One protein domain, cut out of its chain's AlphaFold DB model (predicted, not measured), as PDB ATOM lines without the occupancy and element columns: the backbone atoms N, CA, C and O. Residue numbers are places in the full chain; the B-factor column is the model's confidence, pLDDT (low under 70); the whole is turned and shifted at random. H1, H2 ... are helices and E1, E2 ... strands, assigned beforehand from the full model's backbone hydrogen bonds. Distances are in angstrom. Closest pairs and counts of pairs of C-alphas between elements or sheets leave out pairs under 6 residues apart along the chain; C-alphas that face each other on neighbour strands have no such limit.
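Overview. This is residues 2 to 104 of the 104 residues of an uncharacterized protein of Exilibacterium tricleocarpae (UniProt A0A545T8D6). A long, strongly twisted ribbon of three antiparallel strands, E1, E2 and E3, makes the main part; its two long strands E1 and E2 both bend partway, the short helix H1 only grazes the sheet beside E2, and the last residues, 90 to 104, stick out as a free tail. The 103 printed residues hold three named strands and then one named helix, in the order E1, E2, E3, H1, and the sheet's order is E1, E2, E3. The class is mixed, helices and strands, with under half of the residues in named elements. The whole is only just loose, close to extended, with a radius of gyration of the C-alphas of 19.1 A and spans of 52 by 43 by 27 A.

Along the chain. Residues 2 to 13 hold no named element. E1, residues 14 to 25, begins at C-alpha 14 at (141.216, 80.860, 122.480) and is 32.4 A long from first to last C-alpha. E2, residues 40 to 52, is the longest strand, with 13 residues and 35.7 A. E3, residues 55 to 62, is 19.8 A long. H1, residues 66 to 74, is 12.0 A long and ends at C-alpha 74 at (140.261, 116.539, 109.953). Residues 75 to 104 hold no named element.

Arrangement. E1, E2 and E3 form a meander, each strand the antiparallel neighbour of the one before. E1 and E2 are a hairpin, with 159 degrees between their directions; N 18 and O 47 are 2.8 A apart and N 43 and O 22 are 3.0 A apart, within hydrogen-bond range. E1 bends by 55 degrees at residue 21 and E2 by 53 degrees at residue 44; C-alphas 21 and 44 face each other at 4.5 A. E2 and E3 are also a hairpin, at 138 degrees, with N 48 and O 60 at 2.8 A. E1 and E3 are the edge strands. H1 is on the sheet but only grazes it, with residues 66 to 72; the closest C-alphas of E2 and H1 are those of Ser 43 and Leu 68, 6.0 A apart. In H1 every O i to N i+4 pair is within hydrogen-bond range.

Size, cuts and confidence. The two C-alphas farthest apart are those of Gly 38 and Ala 100, 56.7 A. The printed part has no cut. The link from E1 to E2, 14 residues, is long; those from E2 to E3 and from E3 to H1 are tight. Residues 90 to 104 stand free, and the body without them spans 50 by 28 by 22 A. The mean pLDDT of the printed part is 70.6; 43 residues are under 70, among them residues 2 to 8, 62 to 68 and 83 to 104.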
ATOM      1  N   VAL A   2     159.061  88.934 122.093       27.11
ATOM      2  CA  VAL A   2     157.733  88.380 121.799       27.11
ATOM      3  C   VAL A   2     157.240  87.817 123.120       27.11
ATOM      4  O   VAL A   2     157.728  86.777 123.556       27.11
ATOM      5  N   ASP A   3     156.367  88.558 123.795       28.80
ATOM      6  CA  ASP A   3     155.643  88.040 124.950       28.80
ATOM      7  C   ASP A   3     154.636  87.004 124.443       28.80
ATOM      8  O   ASP A   3     153.724  87.320 123.678       28.80
ATOM      9  N   TYR A   4     154.828  85.744 124.831       34.19
ATOM     10  CA  TYR A   4     153.855  84.685 124.592       34.19
ATOM     11  C   TYR A   4     152.780  84.763 125.676       34.19
ATOM     12  O   TYR A   4     152.979  84.303 126.799       34.19
ATOM     13  N   ILE A   5     151.625  85.329 125.340       47.47
ATOM     14  CA  ILE A   5     150.410  85.159 126.136       47.47
ATOM     15  C   ILE A   5     149.739  83.880 125.626       47.47
ATOM     16  O   ILE A   5     149.103  83.885 124.573       47.47
ATOM     17  N   ASN A   6     149.905  82.767 126.346       46.00
ATOM     18  CA  ASN A   6     149.160  81.537 126.070       46.00
ATOM     19  C   ASN A   6     147.694  81.748 126.469       46.00
ATOM     20  O   ASN A   6     147.309  81.504 127.608       46.00
ATOM     21  N   ALA A   7     146.885  82.234 125.529       61.03
ATOM     22  CA  ALA A   7     145.437  82.380 125.675       61.03
ATOM     23  C   ALA A   7     144.664  81.196 125.065       61.03
ATOM     24  O   ALA A   7     143.500  81.356 124.707       61.03
ATOM     25  N   ILE A   8     145.324  80.044 124.890       66.06
ATOM     26  CA  ILE A   8     144.766  78.827 124.292       66.06
ATOM     27  C   ILE A   8     144.588  77.786 125.393       66.06
ATOM     28  O   ILE A   8     145.541  77.498 126.119       66.06
ATOM     29  N   ASP A   9     143.373  77.262 125.535       74.19
ATOM     30  CA  ASP A   9     143.070  76.193 126.482       74.19
ATOM     31  C   ASP A   9     143.482  74.803 125.953       74.19
ATOM     32  O   ASP A   9     144.017  74.650 124.854       74.19
ATOM     33  N   GLU A  10     143.242  73.767 126.754       79.56
ATOM     34  CA  GLU A  10     143.561  72.372 126.419       79.56
ATOM     35  C   GLU A  10     142.793  71.812 125.209       79.56
ATOM     36  O   GLU A  10     143.223  70.817 124.625       79.56
ATOM     37  N   ASN A  11     141.704  72.465 124.799       80.25
ATOM     38  CA  ASN A  11     140.897  72.091 123.638       80.25
ATOM     39  C   ASN A  11     141.304  72.867 122.373       80.25
ATOM     40  O   ASN A  11     140.785  72.613 121.287       80.25
ATOM     41  N   GLY A  12     142.261  73.793 122.479       77.12
ATOM     42  CA  GLY A  12     142.648  74.655 121.367       77.12
ATOM     43  C   GLY A  12     141.701  75.842 121.161       77.12
ATOM     44  O   GLY A  12     141.774  76.493 120.111       77.12
ATOM     45  N   ASP A  13     140.836  76.127 122.136       81.75
ATOM     46  CA  ASP A  13     139.940  77.275 122.127       81.75
ATOM     47  C   ASP A  13     140.671  78.489 122.706       81.75
ATOM     48  O   ASP A  13     141.397  78.409 123.700       81.75
ATOM     49  N   SER A  14     140.528  79.642 122.051       84.12
ATOM     50  CA  SER A  14     141.216  80.860 122.480       84.12
ATOM     51  C   SER A  14     140.531  82.137 122.042       84.12
ATOM     52  O   SER A  14     139.773  82.180 121.065       84.12
ATOM     53  N   ARG A  15     140.873  83.218 122.748       80.19
ATOM     54  CA  ARG A  15     140.671  84.582 122.272       80.19
ATOM     55  C   ARG A  15     141.979  85.350 122.318       80.19
ATOM     56  O   ARG A  15     142.642  85.385 123.349       80.19
ATOM     57  N   ALA A  16     142.317  85.990 121.206       79.31
ATOM     58  CA  ALA A  16     143.494  86.838 121.090       79.31
ATOM     59  C   ALA A  16     143.087  88.247 120.662       79.31
ATOM     60  O   ALA A  16     142.182  88.413 119.844       79.31
ATOM     61  N   VAL A  17     143.781  89.248 121.201       81.38
ATOM     62  CA  VAL A  17     143.720  90.628 120.717       81.38
ATOM     63  C   VAL A  17     144.997  90.896 119.934       81.38
ATOM     64  O   VAL A  17     146.096  90.662 120.434       81.38
ATOM     65  N   MET A  18     144.848  91.366 118.704       81.94
ATOM     66  CA  MET A  18     145.945  91.733 117.821       81.94
ATOM     67  C   MET A  18     145.778  93.186 117.400       81.94
ATOM     68  O   MET A  18     144.758  93.545 116.821       81.94
ATOM     69  N   THR A  19     146.789  94.009 117.651       81.25
ATOM     70  CA  THR A  19     146.830  95.388 117.160       81.25
ATOM     71  C   THR A  19     147.712  95.448 115.921       81.25
ATOM     72  O   THR A  19     148.858  94.997 115.958       81.25
ATOM     73  N   VAL A  20     147.199  96.004 114.826       79.50
ATOM     74  CA  VAL A  20     147.957  96.186 113.581       79.50
ATOM     75  C   VAL A  20     147.956  97.646 113.169       79.50
ATOM     76  O   VAL A  20     146.955  98.332 113.318       79.50
ATOM     77  N   ASN A  21     149.079  98.112 112.629       81.75
ATOM     78  CA  ASN A  21     149.170  99.419 111.995       81.75
ATOM     79  C   ASN A  21     149.137  99.231 110.471       81.75
ATOM     80  O   ASN A  21     150.061  98.658 109.890       81.75
ATOM     81  N   LEU A  22     148.049  99.661 109.844       81.44
ATOM     82  CA  LEU A  22     147.778  99.516 108.424       81.44
ATOM     83  C   LEU A  22     148.168 100.785 107.681       81.44
ATOM     84  O   LEU A  22     147.750 101.879 108.043       81.44
ATOM     85  N   TYR A  23     148.887 100.628 106.575       84.50
ATOM     86  CA  TYR A  23     149.061 101.683 105.583       84.50
ATOM     87  C   TYR A  23     148.147 101.398 104.393       84.50
ATOM     88  O   TYR A  23     148.263 100.345 103.764       84.50
ATOM     89  N   TRP A  24     147.233 102.315 104.080       85.38
ATOM     90  CA  TRP A  24     146.160 102.064 103.114       85.38
ATOM     91  C   TRP A  24     146.041 103.162 102.054       85.38
ATOM     92  O   TRP A  24     146.505 104.289 102.222       85.38
ATOM     93  N   THR A  25     145.416 102.817 100.922       89.25
ATOM     94  CA  THR A  25     144.982 103.753  99.869       89.25
ATOM     95  C   THR A  25     143.507 103.499  99.562       89.25
ATOM     96  O   THR A  25     143.127 102.365  99.277       89.25
ATOM     97  N   HIS A  26     142.671 104.538  99.601       85.94
ATOM     98  CA  HIS A  26     141.225 104.415  99.405       85.94
ATOM     99  C   HIS A  26     140.867 104.324  97.910       85.94
ATOM    100  O   HIS A  26     140.615 105.338  97.254       85.94
ATOM    101  N   VAL A  27     140.874 103.100  97.372       93.06
ATOM    102  CA  VAL A  27     140.650 102.800  95.940       93.06
ATOM    103  C   VAL A  27     139.289 102.167  95.626       93.06
ATOM    104  O   VAL A  27     138.912 102.088  94.462       93.06
ATOM    105  N   GLN A  28     138.550 101.727  96.643       87.00
ATOM    106  CA  GLN A  28     137.221 101.118  96.527       87.00
ATOM    107  C   GLN A  28     136.284 101.710  97.578       87.00
ATOM    108  O   GLN A  28     136.798 102.155  98.602       87.00
ATOM    109  N   PRO A  29     134.955 101.719  97.353       82.12
ATOM    110  CA  PRO A  29     134.014 102.237  98.334       82.12
ATOM    111  C   PRO A  29     134.205 101.597  99.712       82.12
ATOM    112  O   PRO A  29     134.415 100.387  99.811       82.12
ATOM    113  N   PHE A  30     134.117 102.403 100.768       74.94
ATOM    114  CA  PHE A  30     134.266 101.954 102.152       74.94
ATOM    115  C   PHE A  30     132.980 102.213 102.947       74.94
ATOM    116  O   PHE A  30     132.407 103.304 102.872       74.94
ATOM    117  N   PHE A  31     132.514 101.194 103.681       68.69
ATOM    118  CA  PHE A  31     131.237 101.181 104.415       68.69
ATOM    119  C   PHE A  31     130.007 101.604 103.591       68.69
ATOM    120  O   PHE A  31     129.062 102.157 104.144       68.69
ATOM    121  N   ASP A  32     130.038 101.416 102.269       67.19
ATOM    122  CA  ASP A  32     129.003 101.851 101.312       67.19
ATOM    123  C   ASP A  32     128.665 103.360 101.323       67.19
ATOM    124  O   ASP A  32     127.850 103.825 100.527       67.19
ATOM    125  N   VAL A  33     129.322 104.155 102.175       65.06
ATOM    126  CA  VAL A  33     129.062 105.590 102.370       65.06
ATOM    127  C   VAL A  33     130.223 106.469 101.905       65.06
ATOM    128  O   VAL A  33     130.012 107.639 101.590       65.06
ATOM    129  N   LEU A  34     131.437 105.923 101.804       72.19
ATOM    130  CA  LEU A  34     132.615 106.651 101.333       72.19
ATOM    131  C   LEU A  34     132.986 106.189  99.927       72.19
ATOM    132  O   LEU A  34     133.361 105.040  99.723       72.19
ATOM    133  N   GLN A  35     132.905 107.098  98.958       84.25
ATOM    134  CA  GLN A  35     133.340 106.840  97.584       84.25
ATOM    135  C   GLN A  35     134.872 106.885  97.472       84.25
ATOM    136  O   GLN A  35     135.485 107.685  98.182       84.25
ATOM    137  N   PRO A  36     135.496 106.104  96.568       87.25
ATOM    138  CA  PRO A  36     136.945 106.087  96.380       87.25
ATOM    139  C   PRO A  36     137.528 107.494  96.229       87.25
ATOM    140  O   PRO A  36     137.056 108.290  95.421       87.25
ATOM    141  N   THR A  37     138.586 107.795  96.982       84.88
ATOM    142  CA  THR A  37     139.200 109.140  96.986       84.88
ATOM    143  C   THR A  37     140.640 109.159  96.488       84.88
ATOM    144  O   THR A  37     141.194 110.233  96.262       84.88
ATOM    145  N   GLY A  38     141.289 107.996  96.378       88.06
ATOM    146  CA  GLY A  38     142.716 107.880  96.074       88.06
ATOM    147  C   GLY A  38     143.647 108.361  97.194       88.06
ATOM    148  O   GLY A  38     144.867 108.290  97.043       88.06
ATOM    149  N   ARG A  39     143.106 108.838  98.326       82.00
ATOM    150  CA  ARG A  39     143.909 109.290  99.467       82.00
ATOM    151  C   ARG A  39     144.583 108.112 100.153       82.00
ATOM    152  O   ARG A  39     144.053 106.999 100.178       82.00
ATOM    153  N   LYS A  40     145.755 108.394 100.709       85.19
ATOM    154  CA  LYS A  40     146.534 107.463 101.516       85.19
ATOM    155  C   LYS A  40     146.412 107.841 102.978       85.19
ATOM    156  O   LYS A  40     146.349 109.029 103.299       85.19
ATOM    157  N   GLY A  41     146.432 106.838 103.834       78.44
ATOM    158  CA  GLY A  41     146.341 107.035 105.266       78.44
ATOM    159  C   GLY A  41     146.994 105.904 106.030       78.44
ATOM    160  O   GLY A  41     147.596 104.984 105.469       78.44
ATOM    161  N   THR A  42     146.905 106.023 107.341       78.44
ATOM    162  CA  THR A  42     147.379 105.026 108.284       78.44
ATOM    163  C   THR A  42     146.285 104.830 109.322       78.44
ATOM    164  O   THR A  42     145.663 105.818 109.709       78.44
ATOM    165  N   SER A  43     146.012 103.587 109.714       74.81
ATOM    166  CA  SER A  43     145.100 103.290 110.823       74.81
ATOM    167  C   SER A  43     145.646 102.191 111.725       74.81
ATOM    168  O   SER A  43     146.361 101.295 111.278       74.81
ATOM    169  N   VAL A  44     145.322 102.267 113.006       79.00
ATOM    170  CA  VAL A  44     145.607 101.265 114.019       79.00
ATOM    171  C   VAL A  44     144.324 100.490 114.283       79.00
ATOM    172  O   VAL A  44     143.380 101.001 114.877       79.00
ATOM    173  N   GLU A  45     144.307  99.230 113.871       77.81
ATOM    174  CA  GLU A  45     143.158  98.347 114.048       77.81
ATOM    175  C   GLU A  45     143.396  97.400 115.215       77.81
ATOM    176  O   GLU A  45     144.470  96.802 115.336       77.81
ATOM    177  N   ASN A  46     142.368  97.202 116.036       79.31
ATOM    178  CA  ASN A  46     142.350  96.159 117.051       79.31
ATOM    179  C   ASN A  46     141.455  95.019 116.570       79.31
ATOM    180  O   ASN A  46     140.264  95.197 116.342       79.31
ATOM    181  N   LEU A  47     142.032  93.835 116.422       81.81
ATOM    182  CA  LEU A  47     141.360  92.633 115.954       81.81
ATOM    183  C   LEU A  47     141.206  91.659 117.116       81.81
ATOM    184  O   LEU A  47     142.178  91.323 117.789       81.81
ATOM    185  N   ILE A  48     139.988  91.174 117.328       84.81
ATOM    186  CA  ILE A  48     139.679  90.108 118.274       84.81
ATOM    187  C   ILE A  48     139.497  88.828 117.467       84.81
ATOM    188  O   ILE A  48     138.550  88.677 116.694       84.81
ATOM    189  N   LEU A  49     140.421  87.893 117.648       86.69
ATOM    190  CA  LEU A  49     140.387  86.583 117.014       86.69
ATOM    191  C   LEU A  49     139.761  85.594 117.990       86.69
ATOM    192  O   LEU A  49     140.196  85.499 119.137       86.69
ATOM    193  N   THR A  50     138.759  84.843 117.541       86.88
ATOM    194  CA  THR A  50     138.261  83.666 118.260       86.88
ATOM    195  C   THR A  50     138.727  82.429 117.516       86.88
ATOM    196  O   THR A  50     138.386  82.256 116.339       86.88
ATOM    197  N   ALA A  51     139.496  81.580 118.193       87.62
ATOM    198  CA  ALA A  51     139.869  80.279 117.669       87.62
ATOM    199  C   ALA A  51     139.076  79.171 118.359       87.62
ATOM    200  O   ALA A  51     138.800  79.259 119.555       87.62
ATOM    201  N   LYS A  52     138.727  78.151 117.580       87.69
ATOM    202  CA  LYS A  52     138.099  76.921 118.044       87.69
ATOM    203  C   LYS A  52     138.778  75.734 117.384       87.69
ATOM    204  O   LYS A  52     139.047  75.806 116.181       87.69
ATOM    205  N   ASP A  53     139.099  74.694 118.146       89.06
ATOM    206  CA  ASP A  53     139.864  73.539 117.649       89.06
ATOM    207  C   ASP A  53     141.137  73.971 116.876       89.06
ATOM    208  O   ASP A  53     141.429  73.494 115.774       89.06
ATOM    209  N   SER A  54     141.879  74.951 117.416       82.81
ATOM    210  CA  SER A  54     143.090  75.536 116.804       82.81
ATOM    211  C   SER A  54     142.898  76.252 115.454       82.81
ATOM    212  O   SER A  54     143.869  76.508 114.739       82.81
ATOM    213  N   LYS A  55     141.666  76.613 115.079       86.88
ATOM    214  CA  LYS A  55     141.364  77.376 113.857       86.88
ATOM    215  C   LYS A  55     140.667  78.680 114.189       86.88
ATOM    216  O   LYS A  55     139.745  78.693 114.992       86.88
ATOM    217  N   VAL A  56     141.044  79.772 113.525       88.75
ATOM    218  CA  VAL A  56     140.304  81.038 113.635       88.75
ATOM    219  C   VAL A  56     138.924  80.856 113.003       88.75
ATOM    220  O   VAL A  56     138.814  80.631 111.800       88.75
ATOM    221  N   VAL A  57     137.875  80.944 113.821       91.81
ATOM    222  CA  VAL A  57     136.472  80.795 113.395       91.81
ATOM    223  C   VAL A  57     135.726  82.125 113.350       91.81
ATOM    224  O   VAL A  57     134.668  82.216 112.733       91.81
ATOM    225  N   ARG A  58     136.261  83.165 114.000       88.25
ATOM    226  CA  ARG A  58     135.686  84.513 114.002       88.25
ATOM    227  C   ARG A  58     136.786  85.556 114.134       88.25
ATOM    228  O   ARG A  58     137.700  85.393 114.942       88.25
ATOM    229  N   ILE A  59     136.651  86.629 113.366       85.75
ATOM    230  CA  ILE A  59     137.457  87.842 113.471       85.75
ATOM    231  C   ILE A  59     136.480  88.984 113.706       85.75
ATOM    232  O   ILE A  59     135.549  89.167 112.926       85.75
ATOM    233  N   GLU A  60     136.674  89.719 114.789       83.06
ATOM    234  CA  GLU A  60     135.923  90.931 115.085       83.06
ATOM    235  C   GLU A  60     136.903  92.094 115.023       83.06
ATOM    236  O   GLU A  60     137.941  92.066 115.682       83.06
ATOM    237  N   VAL A  61     136.601  93.099 114.210       77.94
ATOM    238  CA  VAL A  61     137.345  94.355 114.229       77.94
ATOM    239  C   VAL A  61     136.721  95.177 115.342       77.94
ATOM    240  O   VAL A  61     135.530  95.467 115.297       77.94
ATOM    241  N   ALA A  62     137.481  95.477 116.389       64.69
ATOM    242  CA  ALA A  62     137.015  96.408 117.394       64.69
ATOM    243  C   ALA A  62     136.967  97.796 116.755       64.69
ATOM    244  O   ALA A  62     138.005  98.318 116.351       64.69
ATOM    245  N   ASP A  63     135.768  98.386 116.708       60.34
ATOM    246  CA  ASP A  63     135.434  99.676 116.073       60.34
ATOM    247  C   ASP A  63     136.154 100.900 116.687       60.34
ATOM    248  O   ASP A  63     135.760 102.048 116.509       60.34
ATOM    249  N   THR A  64     137.236 100.681 117.430       54.66
ATOM    250  CA  THR A  64     138.135 101.699 117.977       54.66
ATOM    251  C   THR A  64     139.028 102.348 116.923       54.66
ATOM    252  O   THR A  64     140.109 102.819 117.269       54.66
ATOM    253  N   THR A  65     138.595 102.450 115.667       58.03
ATOM    254  CA  THR A  65     139.285 103.274 114.664       58.03
ATOM    255  C   THR A  65     139.002 104.757 114.897       58.03
ATOM    256  O   THR A  65     138.660 105.521 113.994       58.03
ATOM    257  N   LEU A  66     139.113 105.190 116.156       59.59
ATOM    258  CA  LEU A  66     139.013 106.587 116.552       59.59
ATOM    259  C   LEU A  66     139.981 107.431 115.720       59.59
ATOM    260  O   LEU A  66     139.660 108.551 115.359       59.59
ATOM    261  N   ASP A  67     141.134 106.876 115.368       62.31
ATOM    262  CA  ASP A  67     142.115 107.474 114.475       62.31
ATOM    263  C   ASP A  67     141.614 107.640 113.031       62.31
ATOM    264  O   ASP A  67     141.802 108.709 112.454       62.31
ATOM    265  N   LEU A  68     140.920 106.653 112.455       68.69
ATOM    266  CA  LEU A  68     140.283 106.787 111.142       68.69
ATOM    267  C   LEU A  68     139.175 107.842 111.179       68.69
ATOM    268  O   LEU A  68     139.085 108.672 110.276       68.69
ATOM    269  N   VAL A  69     138.361 107.849 112.236       70.38
ATOM    270  CA  VAL A  69     137.300 108.845 112.426       70.38
ATOM    271  C   VAL A  69     137.889 110.247 112.617       70.38
ATOM    272  O   VAL A  69     137.395 111.196 112.009       70.38
ATOM    273  N   ILE A  70     138.977 110.391 113.382       68.88
ATOM    274  CA  ILE A  70     139.732 111.646 113.523       68.88
ATOM    275  C   ILE A  70     140.282 112.080 112.163       68.88
ATOM    276  O   ILE A  70     140.078 113.223 111.765       68.88
ATOM    277  N   TYR A  71     140.906 111.173 111.410       68.88
ATOM    278  CA  TYR A  71     141.433 111.471 110.079       68.88
ATOM    279  C   TYR A  71     140.328 111.947 109.131       68.88
ATOM    280  O   TYR A  71     140.491 112.944 108.428       68.88
ATOM    281  N   MET A  72     139.184 111.262 109.120       73.88
ATOM    282  CA  MET A  72     138.021 111.641 108.321       73.88
ATOM    283  C   MET A  72     137.478 113.013 108.733       73.88
ATOM    284  O   MET A  72     137.192 113.836 107.862       73.88
ATOM    285  N   HIS A  73     137.398 113.286 110.037       75.12
ATOM    286  CA  HIS A  73     136.994 114.581 110.579       75.12
ATOM    287  C   HIS A  73     137.940 115.709 110.154       75.12
ATOM    288  O   HIS A  73     137.489 116.708 109.596       75.12
ATOM    289  N   GLU A  74     139.250 115.545 110.345       76.69
ATOM    290  CA  GLU A  74     140.261 116.539 109.953       76.69
ATOM    291  C   GLU A  74     140.275 116.800 108.441       76.69
ATOM    292  O   GLU A  74     140.551 117.912 107.993       76.69
ATOM    293  N   ASN A  75     139.922 115.794 107.641       72.00
ATOM    294  CA  ASN A  75     139.814 115.906 106.189       72.00
ATOM    295  C   ASN A  75     138.461 116.447 105.699       72.00
ATOM    296  O   ASN A  75     138.258 116.533 104.480       72.00
ATOM    297  N   GLY A  76     137.545 116.792 106.610       76.25
ATOM    298  CA  GLY A  76     136.224 117.337 106.301       76.25
ATOM    299  C   GLY A  76     135.278 116.332 105.640       76.25
ATOM    300  O   GLY A  76     134.399 116.733 104.876       76.25
ATOM    301  N   TRP A  77     135.477 115.030 105.858       74.69
ATOM    302  CA  TRP A  77     134.610 114.003 105.284       74.69
ATOM    303  C   TRP A  77     133.289 113.955 106.048       74.69
ATOM    304  O   TRP A  77     133.265 114.015 107.274       74.69
ATOM    305  N   ALA A  78     132.180 113.835 105.323       70.69
ATOM    306  CA  ALA A  78     130.876 113.642 105.939       70.69
ATOM    307  C   ALA A  78     130.763 112.201 106.461       70.69
ATOM    308  O   ALA A  78     130.949 111.250 105.702       70.69
ATOM    309  N   PHE A  79     130.445 112.036 107.745       69.69
ATOM    310  CA  PHE A  79     130.151 110.738 108.353       69.69
ATOM    311  C   PHE A  79     129.105 110.879 109.472       69.69
ATOM    312  O   PHE A  79     128.960 111.970 110.042       69.69
ATOM    313  N   PRO A  80     128.351 109.807 109.783       69.12
ATOM    314  CA  PRO A  80     127.298 109.857 110.791       69.12
ATOM    315  C   PRO A  80     127.858 110.198 112.179       69.12
ATOM    316  O   PRO A  80     128.908 109.703 112.576       69.12
ATOM    317  N   GLN A  81     127.136 111.034 112.922       72.81
ATOM    318  CA  GLN A  81     127.477 111.423 114.294       72.81
ATOM    319  C   GLN A  81     126.623 110.638 115.300       72.81
ATOM    320  O   GLN A  81     125.515 110.216 114.970       72.81
ATOM    321  N   ASN A  82     127.105 110.498 116.539       72.25
ATOM    322  CA  ASN A  82     126.395 109.836 117.650       72.25
ATOM    323  C   ASN A  82     126.062 108.349 117.412       72.25
ATOM    324  O   ASN A  82     125.027 107.858 117.866       72.25
ATOM    325  N   ILE A  83     126.929 107.620 116.705       69.12
ATOM    326  CA  ILE A  83     126.773 106.174 116.522       69.12
ATOM    327  C   ILE A  83     127.061 105.468 117.854       69.12
ATOM    328  O   ILE A  83     128.078 105.727 118.493       69.12
ATOM    329  N   GLN A  84     126.177 104.556 118.256       67.12
ATOM    330  CA  GLN A  84     126.402 103.638 119.372       67.12
ATOM    331  C   GLN A  84     126.551 102.220 118.813       67.12
ATOM    332  O   GLN A  84     125.537 101.552 118.584       67.12
ATOM    333  N   PRO A  85     127.784 101.760 118.524       65.38
ATOM    334  CA  PRO A  85     127.986 100.399 118.057       65.38
ATOM    335  C   PRO A  85     127.562  99.415 119.147       65.38
ATOM    336  O   PRO A  85     127.745  99.658 120.344       65.38
ATOM    337  N   LYS A  86     126.982  98.285 118.735       69.38
ATOM    338  CA  LYS A  86     126.672  97.204 119.670       69.38
ATOM    339  C   LYS A  86     127.994  96.689 120.261       69.38
ATOM    340  O   LYS A  86     128.905  96.392 119.489       69.38
ATOM    341  N   PRO A  87     128.120  96.553 121.590       67.06
ATOM    342  CA  PRO A  87     129.348  96.052 122.194       67.06
ATOM    343  C   PRO A  87     129.683  94.641 121.687       67.06
ATOM    344  O   PRO A  87     128.829  93.756 121.643       67.06
ATOM    345  N   ILE A  88     130.952  94.433 121.322       64.00
ATOM    346  CA  ILE A  88     131.495  93.125 120.909       64.00
ATOM    347  C   ILE A  88     131.605  92.174 122.110       64.00
ATOM    348  O   ILE A  88     131.361  90.970 122.006       64.00
ATOM    349  N   ILE A  89     131.959  92.725 123.272       60.50
ATOM    350  CA  ILE A  89     131.984  92.027 124.555       60.50
ATOM    351  C   ILE A  89     131.219  92.891 125.548       60.50
ATOM    352  O   ILE A  89     131.563  94.052 125.762       60.50
ATOM    353  N   GLU A  90     130.196  92.313 126.162       60.03
ATOM    354  CA  GLU A  90     129.503  92.915 127.293       60.03
ATOM    355  C   GLU A  90     130.140  92.394 128.583       60.03
ATOM    356  O   GLU A  90     130.423  91.201 128.725       60.03
ATOM    357  N   GLY A  91     130.414  93.301 129.522       52.22
ATOM    358  CA  GLY A  91     130.836  92.905 130.857       52.22
ATOM    359  C   GLY A  91     129.711  92.134 131.542       52.22
ATOM    360  O   GLY A  91     128.556  92.547 131.498       52.22
ATOM    361  N   ILE A  92     130.042  91.022 132.194       51.50
ATOM    362  CA  ILE A  92     129.098  90.347 133.085       51.50
ATOM    363  C   ILE A  92     129.084  91.135 134.392       51.50
ATOM    364  O   ILE A  92     130.133  91.293 135.023       51.50
ATOM    365  N   GLU A  93     127.912  91.612 134.807       52.59
ATOM    366  CA  GLU A  93     127.728  92.181 136.140       52.59
ATOM    367  C   GLU A  93     128.027  91.090 137.175       52.59
ATOM    368  O   GLU A  93     127.295  90.110 137.317       52.59
ATOM    369  N   ARG A  94     129.164  91.218 137.865       45.66
ATOM    370  CA  ARG A  94     129.492  90.341 138.988       45.66
ATOM    371  C   ARG A  94     128.848  90.935 140.236       45.66
ATOM    372  O   ARG A  94     129.025  92.134 140.463       45.66
ATOM    373  N   PRO A  95     128.138  90.144 141.061       52.53
ATOM    374  CA  PRO A  95     127.661  90.640 142.341       52.53
ATOM    375  C   PRO A  95     128.860  91.175 143.129       52.53
ATOM    376  O   PRO A  95     129.859  90.478 143.309       52.53
ATOM    377  N   PHE A  96     128.779  92.440 143.543       49.34
ATOM    378  CA  PHE A  96     129.789  93.075 144.381       49.34
ATOM    379  C   PHE A  96     129.890  92.312 145.710       49.34
ATOM    380  O   PHE A  96     129.093  92.535 146.624       49.34
ATOM    381  N   GLU A  97     130.891  91.446 145.868       50.62
ATOM    382  CA  GLU A  97     131.410  91.178 147.204       50.62
ATOM    383  C   GLU A  97     132.130  92.443 147.671       50.62
ATOM    384  O   GLU A  97     133.000  92.979 146.982       50.62
ATOM    385  N   LYS A  98     131.714  92.966 148.828       44.78
ATOM    386  CA  LYS A  98     132.291  94.147 149.474       44.78
ATOM    387  C   LYS A  98     133.762  93.900 149.833       44.78
ATOM    388  O   LYS A  98     134.085  93.661 150.993       44.78
ATOM    389  N   ALA A  99     134.670  94.024 148.876       46.62
ATOM    390  CA  ALA A  99     136.059  94.311 149.183       46.62
ATOM    391  C   ALA A  99     136.127  95.795 149.558       46.62
ATOM    392  O   ALA A  99     136.127  96.680 148.703       46.62
ATOM    393  N   ALA A 100     136.093  96.066 150.862       45.56
ATOM    394  CA  ALA A 100     136.321  97.389 151.416       45.56
ATOM    395  C   ALA A 100     137.740  97.852 151.050       45.56
ATOM    396  O   ALA A 100     138.700  97.551 151.752       45.56
ATOM    397  N   VAL A 101     137.873  98.586 149.948       40.03
ATOM    398  CA  VAL A 101     139.082  99.350 149.646       40.03
ATOM    399  C   VAL A 101     138.790 100.800 150.014       40.03
ATOM    400  O   VAL A 101     138.175 101.545 149.256       40.03
ATOM    401  N   GLN A 102     139.178 101.177 151.232       38.22
ATOM    402  CA  GLN A 102     139.286 102.579 151.624       38.22
ATOM    403  C   GLN A 102     140.587 103.132 151.039       38.22
ATOM    404  O   GLN A 102     141.670 102.684 151.414       38.22
ATOM    405  N   PHE A 103     140.485 104.111 150.144       38.19
ATOM    406  CA  PHE A 103     141.619 104.968 149.811       38.19
ATOM    407  C   PHE A 103     141.694 106.091 150.854       38.19
ATOM    408  O   PHE A 103     140.675 106.711 151.168       38.19
ATOM    409  N   ARG A 104     142.884 106.275 151.436       45.38
ATOM    410  CA  ARG A 104     143.245 107.449 152.242       45.38
ATOM    411  C   ARG A 104     143.615 108.610 151.335       45.38
ATOM    412  O   ARG A 104     144.216 108.326 150.274       45.38
TER     413      ARG A 104